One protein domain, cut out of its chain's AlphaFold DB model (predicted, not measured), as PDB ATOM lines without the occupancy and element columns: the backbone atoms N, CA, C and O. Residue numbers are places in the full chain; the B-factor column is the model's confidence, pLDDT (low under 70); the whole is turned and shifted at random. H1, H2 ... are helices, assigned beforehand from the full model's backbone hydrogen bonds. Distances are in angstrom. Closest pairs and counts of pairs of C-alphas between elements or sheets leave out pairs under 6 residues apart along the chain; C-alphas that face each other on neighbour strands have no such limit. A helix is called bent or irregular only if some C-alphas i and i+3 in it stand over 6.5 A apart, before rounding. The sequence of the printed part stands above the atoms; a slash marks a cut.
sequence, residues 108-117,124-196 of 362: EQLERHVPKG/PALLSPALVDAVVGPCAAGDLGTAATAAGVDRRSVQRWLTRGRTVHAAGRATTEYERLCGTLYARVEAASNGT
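This is residues 108 to 117 and 124 to 196 of the 362 residues of an uncharacterized protein of Streptomyces sp. WAC05292 (UniProt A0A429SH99). Two long helices, H4 and H5, cross as an X at about a right angle, and a short helical hairpin, H2 and H3, packs on them, H2 on H5 and H3 on one end of H4. The small helix H1 lies off to one side, near the first residue of H5. You have 83 printed residues with five named helices, H1 to H5 along the chain, and no named strand; the class is all helix. The whole is compact, with a radius of gyration of the C-alphas of 13.0 A and spans of 39 by 26 by 18 A.

Start at H1, residues 108 to 113; it is close to but not clearly touching H5, residues 177 to 195, the closest C-alphas being Leu 110 and Glu 177 at 7.5 A. Next find H2, residues 129 to 140, irregular, with C-alphas 134 and 137 7.0 A apart. It forms a hairpin with H3, residues 144 to 150, touching it closest at C-alphas Val 135 and Ala 147, 4.7 A. H2 also touches H5, closest at C-alphas Ala 140 and Val 189, 4.7 A. Look then at H4, residues 155 to 171, which touches H3 with residues 155 to 159 alone, closest at C-alphas Ala 148 and Arg 155, 5.0 A. H4 and H5 touch about perpendicular at 90 degrees, C-alphas Gly 165 and Gly 183 closest at 3.7 A. Every O i to N i+4 pair is within hydrogen-bond range in H3, H4 and H5; H2 has 6 of 8, and H1 0 of 2 but 2 of 3 for O i to N i+3.

Find C-alpha 108 at (-0.952, -63.971, 19.781), where H1 begins. H4 runs 24.4 A from C-alpha 155; H5 runs 26.5 A to C-alpha 195 at (-1.523, -44.446, 49.387).

Residues 118 to 123 are not printed, and C-alphas 117 and 124 stand 18.9 A apart across this cut. Of the links that are printed whole, H2 to H3, H3 to H4 and H4 to H5 are tight. Confidence is under 70 at residues 108 to 117, 124 to 126, 171 to 175 and 194 to 196.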
ATOM      1  N   GLU A 108      -0.283 -62.924  20.565       44.56
ATOM      2  CA  GLU A 108      -0.952 -63.971  19.781       44.56
ATOM      3  C   GLU A 108      -2.471 -64.073  20.028       44.56
ATOM      4  O   GLU A 108      -3.244 -64.351  19.108       44.56
ATOM      5  N   GLN A 109      -2.934 -63.860  21.264       43.03
ATOM      6  CA  GLN A 109      -4.362 -63.806  21.602       43.03
ATOM      7  C   GLN A 109      -4.998 -62.482  21.159       43.03
ATOM      8  O   GLN A 109      -6.164 -62.459  20.759       43.03
ATOM      9  N   LEU A 110      -4.226 -61.394  21.154       41.94
ATOM     10  CA  LEU A 110      -4.614 -60.103  20.588       41.94
ATOM     11  C   LEU A 110      -4.775 -60.170  19.065       41.94
ATOM     12  O   LEU A 110      -5.759 -59.648  18.537       41.94
ATOM     13  N   GLU A 111      -3.891 -60.876  18.357       47.31
ATOM     14  CA  GLU A 111      -3.991 -61.086  16.905       47.31
ATOM     15  C   GLU A 111      -5.274 -61.812  16.474       47.31
ATOM     16  O   GLU A 111      -5.776 -61.566  15.376       47.31
ATOM     17  N   ARG A 112      -5.839 -62.682  17.325       54.16
ATOM     18  CA  ARG A 112      -7.110 -63.376  17.033       54.16
ATOM     19  C   ARG A 112      -8.326 -62.452  17.109       54.16
ATOM     20  O   ARG A 112      -9.331 -62.717  16.452       54.16
ATOM     21  N   HIS A 113      -8.248 -61.383  17.901       42.75
ATOM     22  CA  HIS A 113      -9.366 -60.467  18.152       42.75
ATOM     23  C   HIS A 113      -9.219 -59.107  17.458       42.75
ATOM     24  O   HIS A 113     -10.198 -58.364  17.352       42.75
ATOM     25  N   VAL A 114      -8.029 -58.780  16.948       41.88
ATOM     26  CA  VAL A 114      -7.772 -57.565  16.173       41.88
ATOM     27  C   VAL A 114      -7.627 -57.938  14.694       41.88
ATOM     28  O   VAL A 114      -6.655 -58.595  14.329       41.88
ATOM     29  N   PRO A 115      -8.549 -57.524  13.803       42.81
ATOM     30  CA  PRO A 115      -8.431 -57.834  12.383       42.81
ATOM     31  C   PRO A 115      -7.130 -57.247  11.812       42.81
ATOM     32  O   PRO A 115      -6.937 -56.024  11.796       42.81
ATOM     33  N   LYS A 116      -6.240 -58.135  11.344       37.34
ATOM     34  CA  LYS A 116      -4.968 -57.788  10.694       37.34
ATOM     35  C   LYS A 116      -5.235 -56.813   9.538       37.34
ATOM     36  O   LYS A 116      -6.064 -57.076   8.673       37.34
ATOM     37  N   GLY A 117      -4.546 -55.668   9.533       35.97
ATOM     38  CA  GLY A 117      -4.513 -54.751   8.383       35.97
ATOM     39  C   GLY A 117      -5.270 -53.422   8.501       35.97
ATOM     40  O   GLY A 117      -5.206 -52.622   7.570       35.97
ATOM     41  N   PRO A 124      -4.993 -40.076  18.669       47.28
ATOM     42  CA  PRO A 124      -3.950 -39.574  19.574       47.28
ATOM     43  C   PRO A 124      -3.041 -40.738  19.999       47.28
ATOM     44  O   PRO A 124      -3.480 -41.890  19.912       47.28
ATOM     45  N   ALA A 125      -1.804 -40.445  20.422       53.06
ATOM     46  CA  ALA A 125      -0.803 -41.451  20.788       53.06
ATOM     47  C   ALA A 125      -1.449 -42.606  21.568       53.06
ATOM     48  O   ALA A 125      -2.158 -42.387  22.553       53.06
ATOM     49  N   LEU A 126      -1.302 -43.834  21.064       68.31
ATOM     50  CA  LEU A 126      -1.829 -45.003  21.757       68.31
ATOM     51  C   LEU A 126      -1.106 -45.091  23.100       68.31
ATOM     52  O   LEU A 126       0.122 -45.090  23.138       68.31
ATOM     53  N   LEU A 127      -1.884 -45.128  24.184       73.44
ATOM     54  CA  LEU A 127      -1.364 -45.335  25.527       73.44
ATOM     55  C   LEU A 127      -0.479 -46.587  25.501       73.44
ATOM     56  O   LEU A 127      -0.936 -47.635  25.049       73.44
ATOM     57  N   SER A 128       0.773 -46.449  25.927       79.88
ATOM     58  CA  SER A 128       1.772 -47.518  26.004       79.88
ATOM     59  C   SER A 128       2.163 -47.754  27.468       79.88
ATOM     60  O   SER A 128       1.918 -46.875  28.297       79.88
ATOM     61  N   PRO A 129       2.787 -48.893  27.821       77.25
ATOM     62  CA  PRO A 129       3.251 -49.139  29.190       77.25
ATOM     63  C   PRO A 129       4.154 -48.021  29.734       77.25
ATOM     64  O   PRO A 129       3.907 -47.516  30.824       77.25
ATOM     65  N   ALA A 130       5.111 -47.544  28.930       73.12
ATOM     66  CA  ALA A 130       5.998 -46.441  29.308       73.12
ATOM     67  C   ALA A 130       5.236 -45.128  29.567       73.12
ATOM     68  O   ALA A 130       5.549 -44.389  30.497       73.12
ATOM     69  N   LEU A 131       4.194 -44.850  28.773       82.44
ATOM     70  CA  LEU A 131       3.330 -43.690  28.994       82.44
ATOM     71  C   LEU A 131       2.478 -43.839  30.256       82.44
ATOM     72  O   LEU A 131       2.226 -42.843  30.925       82.44
ATOM     73  N   VAL A 132       2.044 -45.058  30.600       85.19
ATOM     74  CA  VAL A 132       1.345 -45.311  31.867       85.19
ATOM     75  C   VAL A 132       2.247 -44.930  33.038       85.19
ATOM     76  O   VAL A 132       1.804 -44.184  33.906       85.19
ATOM     77  N   ASP A 133       3.507 -45.364  33.046       83.12
ATOM     78  CA  ASP A 133       4.446 -45.030  34.124       83.12
ATOM     79  C   ASP A 133       4.677 -43.514  34.237       83.12
ATOM     80  O   ASP A 133       4.605 -42.957  35.334       83.12
ATOM     81  N   ALA A 134       4.848 -42.826  33.103       80.44
ATOM     82  CA  ALA A 134       5.070 -41.381  33.064       80.44
ATOM     83  C   ALA A 134       3.867 -40.553  33.557       80.44
ATOM     84  O   ALA A 134       4.048 -39.481  34.137       80.44
ATOM     85  N   VAL A 135       2.633 -41.024  33.341       88.19
ATOM     86  CA  VAL A 135       1.420 -40.247  33.661       88.19
ATOM     87  C   VAL A 135       0.758 -40.612  34.987       88.19
ATOM     88  O   VAL A 135      -0.063 -39.827  35.465       88.19
ATOM     89  N   VAL A 136       1.101 -41.748  35.611       88.94
ATOM     90  CA  VAL A 136       0.493 -42.193  36.882       88.94
ATOM     91  C   VAL A 136       0.683 -41.165  37.996       88.94
ATOM     92  O   VAL A 136      -0.303 -40.796  38.631       88.94
ATOM     93  N   GLY A 137       1.907 -40.674  38.213       85.06
ATOM     94  CA  GLY A 137       2.205 -39.705  39.277       85.06
ATOM     95  C   GLY A 137       1.407 -38.401  39.136       85.06
ATOM     96  O   GLY A 137       0.617 -38.076  40.025       85.06
ATOM     97  N   PRO A 138       1.518 -37.691  37.996       84.25
ATOM     98  CA  PRO A 138       0.751 -36.470  37.748       84.25
ATOM     99  C   PRO A 138      -0.770 -36.680  37.802       84.25
ATOM    100  O   PRO A 138      -1.494 -35.852  38.353       84.25
ATOM    101  N   CYS A 139      -1.278 -37.812  37.295       87.12
ATOM    102  CA  CYS A 139      -2.703 -38.133  37.386       87.12
ATOM    103  C   CYS A 139      -3.160 -38.386  38.831       87.12
ATOM    104  O   CYS A 139      -4.261 -37.966  39.187       87.12
ATOM    105  N   ALA A 140      -2.343 -39.044  39.661       84.25
ATOM    106  CA  ALA A 140      -2.641 -39.288  41.074       84.25
ATOM    107  C   ALA A 140      -2.678 -37.996  41.900       84.25
ATOM    108  O   ALA A 140      -3.485 -37.893  42.824       84.25
ATOM    109  N   ALA A 141      -1.871 -37.000  41.517       80.94
ATOM    110  CA  ALA A 141      -1.886 -35.646  42.072       80.94
ATOM    111  C   ALA A 141      -3.035 -34.763  41.534       80.94
ATOM    112  O   ALA A 141      -3.202 -33.625  41.966       80.94
ATOM    113  N   GLY A 142      -3.829 -35.258  40.577       83.00
ATOM    114  CA  GLY A 142      -4.906 -34.500  39.932       83.00
ATOM    115  C   GLY A 142      -4.441 -33.507  38.858       83.00
ATOM    116  O   GLY A 142      -5.278 -32.835  38.245       83.00
ATOM    117  N   ASP A 143      -3.141 -33.444  38.563       86.56
ATOM    118  CA  ASP A 143      -2.577 -32.572  37.538       86.56
ATOM    119  C   ASP A 143      -2.579 -33.245  36.158       86.56
ATOM    120  O   ASP A 143      -1.593 -33.785  35.644       86.56
ATOM    121  N   LEU A 144      -3.746 -33.170  35.518       83.62
ATOM    122  CA  LEU A 144      -3.930 -33.657  34.153       83.62
ATOM    123  C   LEU A 144      -3.160 -32.833  33.106       83.62
ATOM    124  O   LEU A 144      -3.058 -33.284  31.967       83.62
ATOM    125  N   GLY A 145      -2.684 -31.629  33.445       72.38
ATOM    126  CA  GLY A 145      -1.867 -30.804  32.556       72.38
ATOM    127  C   GLY A 145      -0.467 -31.389  32.432       72.38
ATOM    128  O   GLY A 145      -0.040 -31.729  31.331       72.38
ATOM    129  N   THR A 146       0.188 -31.621  33.568       78.50
ATOM    130  CA  THR A 146       1.509 -32.263  33.621       78.50
ATOM    131  C   THR A 146       1.476 -33.686  33.063       78.50
ATOM    132  O   THR A 146       2.358 -34.063  32.293       78.50
ATOM    133  N   ALA A 147       0.413 -34.454  33.335       76.81
ATOM    134  CA  ALA A 147       0.208 -35.769  32.719       76.81
ATOM    135  C   ALA A 147       0.140 -35.700  31.181       76.81
ATOM    136  O   ALA A 147       0.676 -36.556  30.483       76.81
ATOM    137  N   ALA A 148      -0.542 -34.686  30.642       75.31
ATOM    138  CA  ALA A 148      -0.701 -34.512  29.203       75.31
ATOM    139  C   ALA A 148       0.627 -34.147  28.531       75.31
ATOM    140  O   ALA A 148       0.977 -34.744  27.514       75.31
ATOM    141  N   THR A 149       1.395 -33.247  29.150       76.44
ATOM    142  CA  THR A 149       2.744 -32.880  28.706       76.44
ATOM    143  C   THR A 149       3.686 -34.081  28.727       76.44
ATOM    144  O   THR A 149       4.333 -34.355  27.720       76.44
ATOM    145  N   ALA A 150       3.705 -34.850  29.823       75.94
ATOM    146  CA  ALA A 150       4.543 -36.044  29.959       75.94
ATOM    147  C   ALA A 150       4.238 -37.109  28.892       75.94
ATOM    148  O   ALA A 150       5.130 -37.834  28.461       75.94
ATOM    149  N   ALA A 151       2.984 -37.182  28.438       73.75
ATOM    150  CA  ALA A 151       2.572 -38.100  27.386       73.75
ATOM    151  C   ALA A 151       2.590 -37.513  25.967       73.75
ATOM    152  O   ALA A 151       2.274 -38.234  25.020       73.75
ATOM    153  N   GLY A 152       2.928 -36.231  25.793       75.31
ATOM    154  CA  GLY A 152       2.873 -35.562  24.490       75.31
ATOM    155  C   GLY A 152       1.468 -35.544  23.873       75.31
ATOM    156  O   GLY A 152       1.320 -35.614  22.653       75.31
ATOM    157  N   VAL A 153       0.421 -35.501  24.703       77.38
ATOM    158  CA  VAL A 153      -0.988 -35.515  24.271       77.38
ATOM    159  C   VAL A 153      -1.758 -34.327  24.840       77.38
ATOM    160  O   VAL A 153      -1.260 -33.562  25.657       77.38
ATOM    161  N   ASP A 154      -3.016 -34.164  24.428       78.50
ATOM    162  CA  ASP A 154      -3.918 -33.193  25.033       78.50
ATOM    163  C   ASP A 154      -4.489 -33.698  26.371       78.50
ATOM    164  O   ASP A 154      -4.770 -34.886  26.562       78.50
ATOM    165  N   ARG A 155      -4.776 -32.764  27.289       78.00
ATOM    166  CA  ARG A 155      -5.435 -33.041  28.583       78.00
ATOM    167  C   ARG A 155      -6.694 -33.898  28.437       78.00
ATOM    168  O   ARG A 155      -7.002 -34.740  29.281       78.00
ATOM    169  N   ARG A 156      -7.432 -33.705  27.341       76.56
ATOM    170  CA  ARG A 156      -8.655 -34.456  27.047       76.56
ATOM    171  C   ARG A 156      -8.380 -35.924  26.712       76.56
ATOM    172  O   ARG A 156      -9.234 -36.754  27.023       76.56
ATOM    173  N   SER A 157      -7.242 -36.267  26.109       79.81
ATOM    174  CA  SER A 157      -6.860 -37.669  25.889       79.81
ATOM    175  C   SER A 157      -6.557 -38.372  27.201       79.81
ATOM    176  O   SER A 157      -7.123 -39.436  27.438       79.81
ATOM    177  N   VAL A 158      -5.810 -37.736  28.108       81.56
ATOM    178  CA  VAL A 158      -5.570 -38.277  29.458       81.56
ATOM    179  C   VAL A 158      -6.889 -38.478  30.207       81.56
ATOM    180  O   VAL A 158      -7.154 -39.551  30.747       81.56
ATOM    181  N   GLN A 159      -7.793 -37.495  30.156       84.00
ATOM    182  CA  GLN A 159      -9.117 -37.622  30.773       84.00
ATOM    183  C   GLN A 159      -9.935 -38.779  30.167       84.00
ATOM    184  O   GLN A 159     -10.649 -39.487  30.886       84.00
ATOM    185  N   ARG A 160      -9.830 -39.007  28.852       84.75
ATOM    186  CA  ARG A 160     -10.468 -40.145  28.173       84.75
ATOM    187  C   ARG A 160      -9.856 -41.475  28.596       84.75
ATOM    188  O   ARG A 160     -10.622 -42.414  28.798       84.75
ATOM    189  N   TRP A 161      -8.535 -41.555  28.758       89.12
ATOM    190  CA  TRP A 161      -7.856 -42.744  29.281       89.12
ATOM    191  C   TRP A 161      -8.352 -43.086  30.678       89.12
ATOM    192  O   TRP A 161      -8.779 -44.212  30.901       89.12
ATOM    193  N   LEU A 162      -8.422 -42.103  31.579       86.44
ATOM    194  CA  LEU A 162      -8.936 -42.300  32.938       86.44
ATOM    195  C   LEU A 162     -10.416 -42.697  32.947       86.44
ATOM    196  O   LEU A 162     -10.810 -43.607  33.670       86.44
ATOM    197  N   THR A 163     -11.242 -42.070  32.105       85.31
ATOM    198  CA  THR A 163     -12.670 -42.413  31.998       85.31
ATOM    199  C   THR A 163     -12.862 -43.837  31.481       85.31
ATOM    200  O   THR A 163     -13.644 -44.605  32.041       85.31
ATOM    201  N   ARG A 164     -12.129 -44.222  30.430       84.06
ATOM    202  CA  ARG A 164     -12.175 -45.580  29.878       84.06
ATOM    203  C   ARG A 164     -11.610 -46.588  30.878       84.06
ATOM    204  O   ARG A 164     -12.213 -47.635  31.087       84.06
ATOM    205  N   GLY A 165     -10.524 -46.239  31.556       84.00
ATOM    206  CA  GLY A 165      -9.915 -47.040  32.607       84.00
ATOM    207  C   GLY A 165     -10.869 -47.312  33.760       84.00
ATOM    208  O   GLY A 165     -11.033 -48.462  34.145       84.00
ATOM    209  N   ARG A 166     -11.608 -46.292  34.209       80.06
ATOM    210  CA  ARG A 166     -12.682 -46.437  35.199       80.06
ATOM    211  C   ARG A 166     -13.752 -47.426  34.747       80.06
ATOM    212  O   ARG A 166     -14.196 -48.240  35.548       80.06
ATOM    213  N   THR A 167     -14.170 -47.382  33.479       78.56
ATOM    214  CA  THR A 167     -15.170 -48.335  32.960       78.56
ATOM    215  C   THR A 167     -14.644 -49.767  32.907       78.56
ATOM    216  O   THR A 167     -15.364 -50.687  33.282       78.56
ATOM    217  N   VAL A 168     -13.384 -49.958  32.507       76.69
ATOM    218  CA  VAL A 168     -12.722 -51.272  32.467       76.69
ATOM    219  C   VAL A 168     -12.544 -51.822  33.880       76.69
ATOM    220  O   VAL A 168     -12.860 -52.979  34.143       76.69
ATOM    221  N   HIS A 169     -12.118 -50.969  34.811       70.88
ATOM    222  CA  HIS A 169     -11.953 -51.300  36.224       70.88
ATOM    223  C   HIS A 169     -13.287 -51.647  36.891       70.88
ATOM    224  O   HIS A 169     -13.370 -52.646  37.598       70.88
ATOM    225  N   ALA A 170     -14.360 -50.902  36.611       70.56
ATOM    226  CA  ALA A 170     -15.698 -51.213  37.113       70.56
ATOM    227  C   ALA A 170     -16.266 -52.516  36.524       70.56
ATOM    228  O   ALA A 170     -16.900 -53.289  37.239       70.56
ATOM    229  N   ALA A 171     -16.035 -52.770  35.232       69.69
ATOM    230  CA  ALA A 171     -16.525 -53.965  34.550       69.69
ATOM    231  C   ALA A 171     -15.697 -55.226  34.857       69.69
ATOM    232  O   ALA A 171     -16.200 -56.333  34.671       69.69
ATOM    233  N   GLY A 172     -14.441 -55.077  35.292       61.38
ATOM    234  CA  GLY A 172     -13.531 -56.196  35.549       61.38
ATOM    235  C   GLY A 172     -13.198 -57.005  34.293       61.38
ATOM    236  O   GLY A 172     -12.954 -58.203  34.385       61.38
ATOM    237  N   ARG A 173     -13.248 -56.381  33.110       68.75
ATOM    238  CA  ARG A 173     -12.865 -56.997  31.833       68.75
ATOM    239  C   ARG A 173     -12.373 -55.938  30.853       68.75
ATOM    240  O   ARG A 173     -12.996 -54.883  30.731       68.75
ATOM    241  N   ALA A 174     -11.297 -56.241  30.136       68.69
ATOM    242  CA  ALA A 174     -10.811 -55.454  29.007       68.69
ATOM    243  C   ALA A 174     -11.038 -56.241  27.709       68.69
ATOM    244  O   ALA A 174     -10.819 -57.448  27.674       68.69
ATOM    245  N   THR A 175     -11.497 -55.571  26.651       69.56
ATOM    246  CA  THR A 175     -11.702 -56.192  25.327       69.56
ATOM    247  C   THR A 175     -10.550 -55.928  24.365       69.56
ATOM    248  O   THR A 175     -10.440 -56.582  23.334       69.56
ATOM    249  N   THR A 176      -9.687 -54.960  24.687       73.69
ATOM    250  CA  THR A 176      -8.532 -54.576  23.869       73.69
ATOM    251  C   THR A 176      -7.340 -54.219  24.753       73.69
ATOM    252  O   THR A 176      -7.514 -53.799  25.898       73.69
ATOM    253  N   GLU A 177      -6.132 -54.291  24.196       70.56
ATOM    254  CA  GLU A 177      -4.894 -53.908  24.891       70.56
ATOM    255  C   GLU A 177      -4.915 -52.450  25.366       70.56
ATOM    256  O   GLU A 177      -4.537 -52.113  26.484       70.56
ATOM    257  N   TYR A 178      -5.476 -51.571  24.543       79.94
ATOM    258  CA  TYR A 178      -5.672 -50.175  24.906       79.94
ATOM    259  C   TYR A 178      -6.584 -50.007  26.137       79.94
ATOM    260  O   TYR A 178      -6.320 -49.173  27.001       79.94
ATOM    261  N   GLU A 179      -7.653 -50.801  26.242       80.38
ATOM    262  CA  GLU A 179      -8.528 -50.810  27.421       80.38
ATOM    263  C   GLU A 179      -7.821 -51.351  28.658       80.38
ATOM    264  O   GLU A 179      -8.006 -50.791  29.739       80.38
ATOM    265  N   ARG A 180      -6.981 -52.377  28.497       76.94
ATOM    266  CA  ARG A 180      -6.140 -52.919  29.569       76.94
ATOM    267  C   ARG A 180      -5.200 -51.851  30.118       76.94
ATOM    268  O   ARG A 180      -5.155 -51.645  31.330       76.94
ATOM    269  N   LEU A 181      -4.511 -51.115  29.247       81.25
ATOM    270  CA  LEU A 181      -3.604 -50.035  29.646       81.25
ATOM    271  C   LEU A 181      -4.352 -48.868  30.298       81.25
ATOM    272  O   LEU A 181      -3.904 -48.351  31.318       81.25
ATOM    273  N   CYS A 182      -5.535 -48.507  29.790       85.44
ATOM    274  CA  CYS A 182      -6.391 -47.517  30.448       85.44
ATOM    275  C   CYS A 182      -6.817 -47.993  31.847       85.44
ATOM    276  O   CYS A 182      -6.790 -47.216  32.801       85.44
ATOM    277  N   GLY A 183      -7.210 -49.264  31.983       81.44
ATOM    278  CA  GLY A 183      -7.583 -49.874  33.261       81.44
ATOM    279  C   GLY A 183      -6.418 -49.918  34.249       81.44
ATOM    280  O   GLY A 183      -6.596 -49.576  35.415       81.44
ATOM    281  N   THR A 184      -5.221 -50.252  33.764       83.94
ATOM    282  CA  THR A 184      -3.975 -50.277  34.543       83.94
ATOM    283  C   THR A 184      -3.607 -48.883  35.036       83.94
ATOM    284  O   THR A 184      -3.345 -48.710  36.224       83.94
ATOM    285  N   LEU A 185      -3.660 -47.878  34.155       87.31
ATOM    286  CA  LEU A 185      -3.466 -46.477  34.520       87.31
ATOM    287  C   LEU A 185      -4.437 -46.068  35.632       87.31
ATOM    288  O   LEU A 185      -4.008 -45.558  36.660       87.31
ATOM    289  N   TYR A 186      -5.734 -46.331  35.453       88.44
ATOM    290  CA  TYR A 186      -6.744 -45.970  36.448       88.44
ATOM    291  C   TYR A 186      -6.518 -46.674  37.793       88.44
ATOM    292  O   TYR A 186      -6.574 -46.024  38.831       88.44
ATOM    293  N   ALA A 187      -6.206 -47.975  37.784       81.44
ATOM    294  CA  ALA A 187      -5.926 -48.739  38.997       81.44
ATOM    295  C   ALA A 187      -4.702 -48.201  39.756       81.44
ATOM    296  O   ALA A 187      -4.739 -48.080  40.977       81.44
ATOM    297  N   ARG A 188      -3.626 -47.861  39.036       82.38
ATOM    298  CA  ARG A 188      -2.400 -47.308  39.629       82.38
ATOM    299  C   ARG A 188      -2.605 -45.895  40.166       82.38
ATOM    300  O   ARG A 188      -2.118 -45.596  41.248       82.38
ATOM    301  N   VAL A 189      -3.363 -45.061  39.454       85.00
ATOM    302  CA  VAL A 189      -3.759 -43.723  39.919       85.00
ATOM    303  C   VAL A 189      -4.593 -43.826  41.195       85.00
ATOM    304  O   VAL A 189      -4.273 -43.175  42.177       85.00
ATOM    305  N   GLU A 190      -5.605 -44.696  41.224       81.44
ATOM    306  CA  GLU A 190      -6.434 -44.921  42.413       81.44
ATOM    307  C   GLU A 190      -5.605 -45.441  43.603       81.44
ATOM    308  O   GLU A 190      -5.760 -44.958  44.723       81.44
ATOM    309  N   ALA A 191      -4.685 -46.382  43.367       75.12
ATOM    310  CA  ALA A 191      -3.785 -46.895  44.399       75.12
ATOM    311  C   ALA A 191      -2.837 -45.809  44.942       75.12
ATOM    312  O   ALA A 191      -2.663 -45.710  46.155       75.12
ATOM    313  N   ALA A 192      -2.265 -44.975  44.069       76.62
ATOM    314  CA  ALA A 192      -1.363 -43.890  44.450       76.62
ATOM    315  C   ALA A 192      -2.090 -42.757  45.199       76.62
ATOM    316  O   ALA A 192      -1.582 -42.268  46.210       76.62
ATOM    317  N   SER A 193      -3.304 -42.393  44.771       74.69
ATOM    318  CA  SER A 193      -4.146 -41.407  45.462       74.69
ATOM    319  C   SER A 193      -4.624 -41.897  46.835       74.69
ATOM    320  O   SER A 193      -4.801 -41.093  47.743       74.69
ATOM    321  N   ASN A 194      -4.805 -43.209  47.017       63.34
ATOM    322  CA  ASN A 194      -5.188 -43.797  48.305       63.34
ATOM    323  C   ASN A 194      -3.986 -44.097  49.224       63.34
ATOM    324  O   ASN A 194      -4.181 -44.343  50.415       63.34
ATOM    325  N   GLY A 195      -2.763 -44.112  48.679       50.91
ATOM    326  CA  GLY A 195      -1.523 -44.446  49.387       50.91
ATOM    327  C   GLY A 195      -0.688 -43.251  49.854       50.91
ATOM    328  O   GLY A 195       0.221 -43.441  50.655       50.91
ATOM    329  N   THR A 196      -0.989 -42.029  49.403       41.62
ATOM    330  CA  THR A 196      -0.125 -40.865  49.647       41.62
ATOM    331  C   THR A 196      -0.963 -39.626  49.944       41.62
ATOM    332  O   THR A 196      -1.528 -39.013  49.046       41.62
TER     333      THR A 196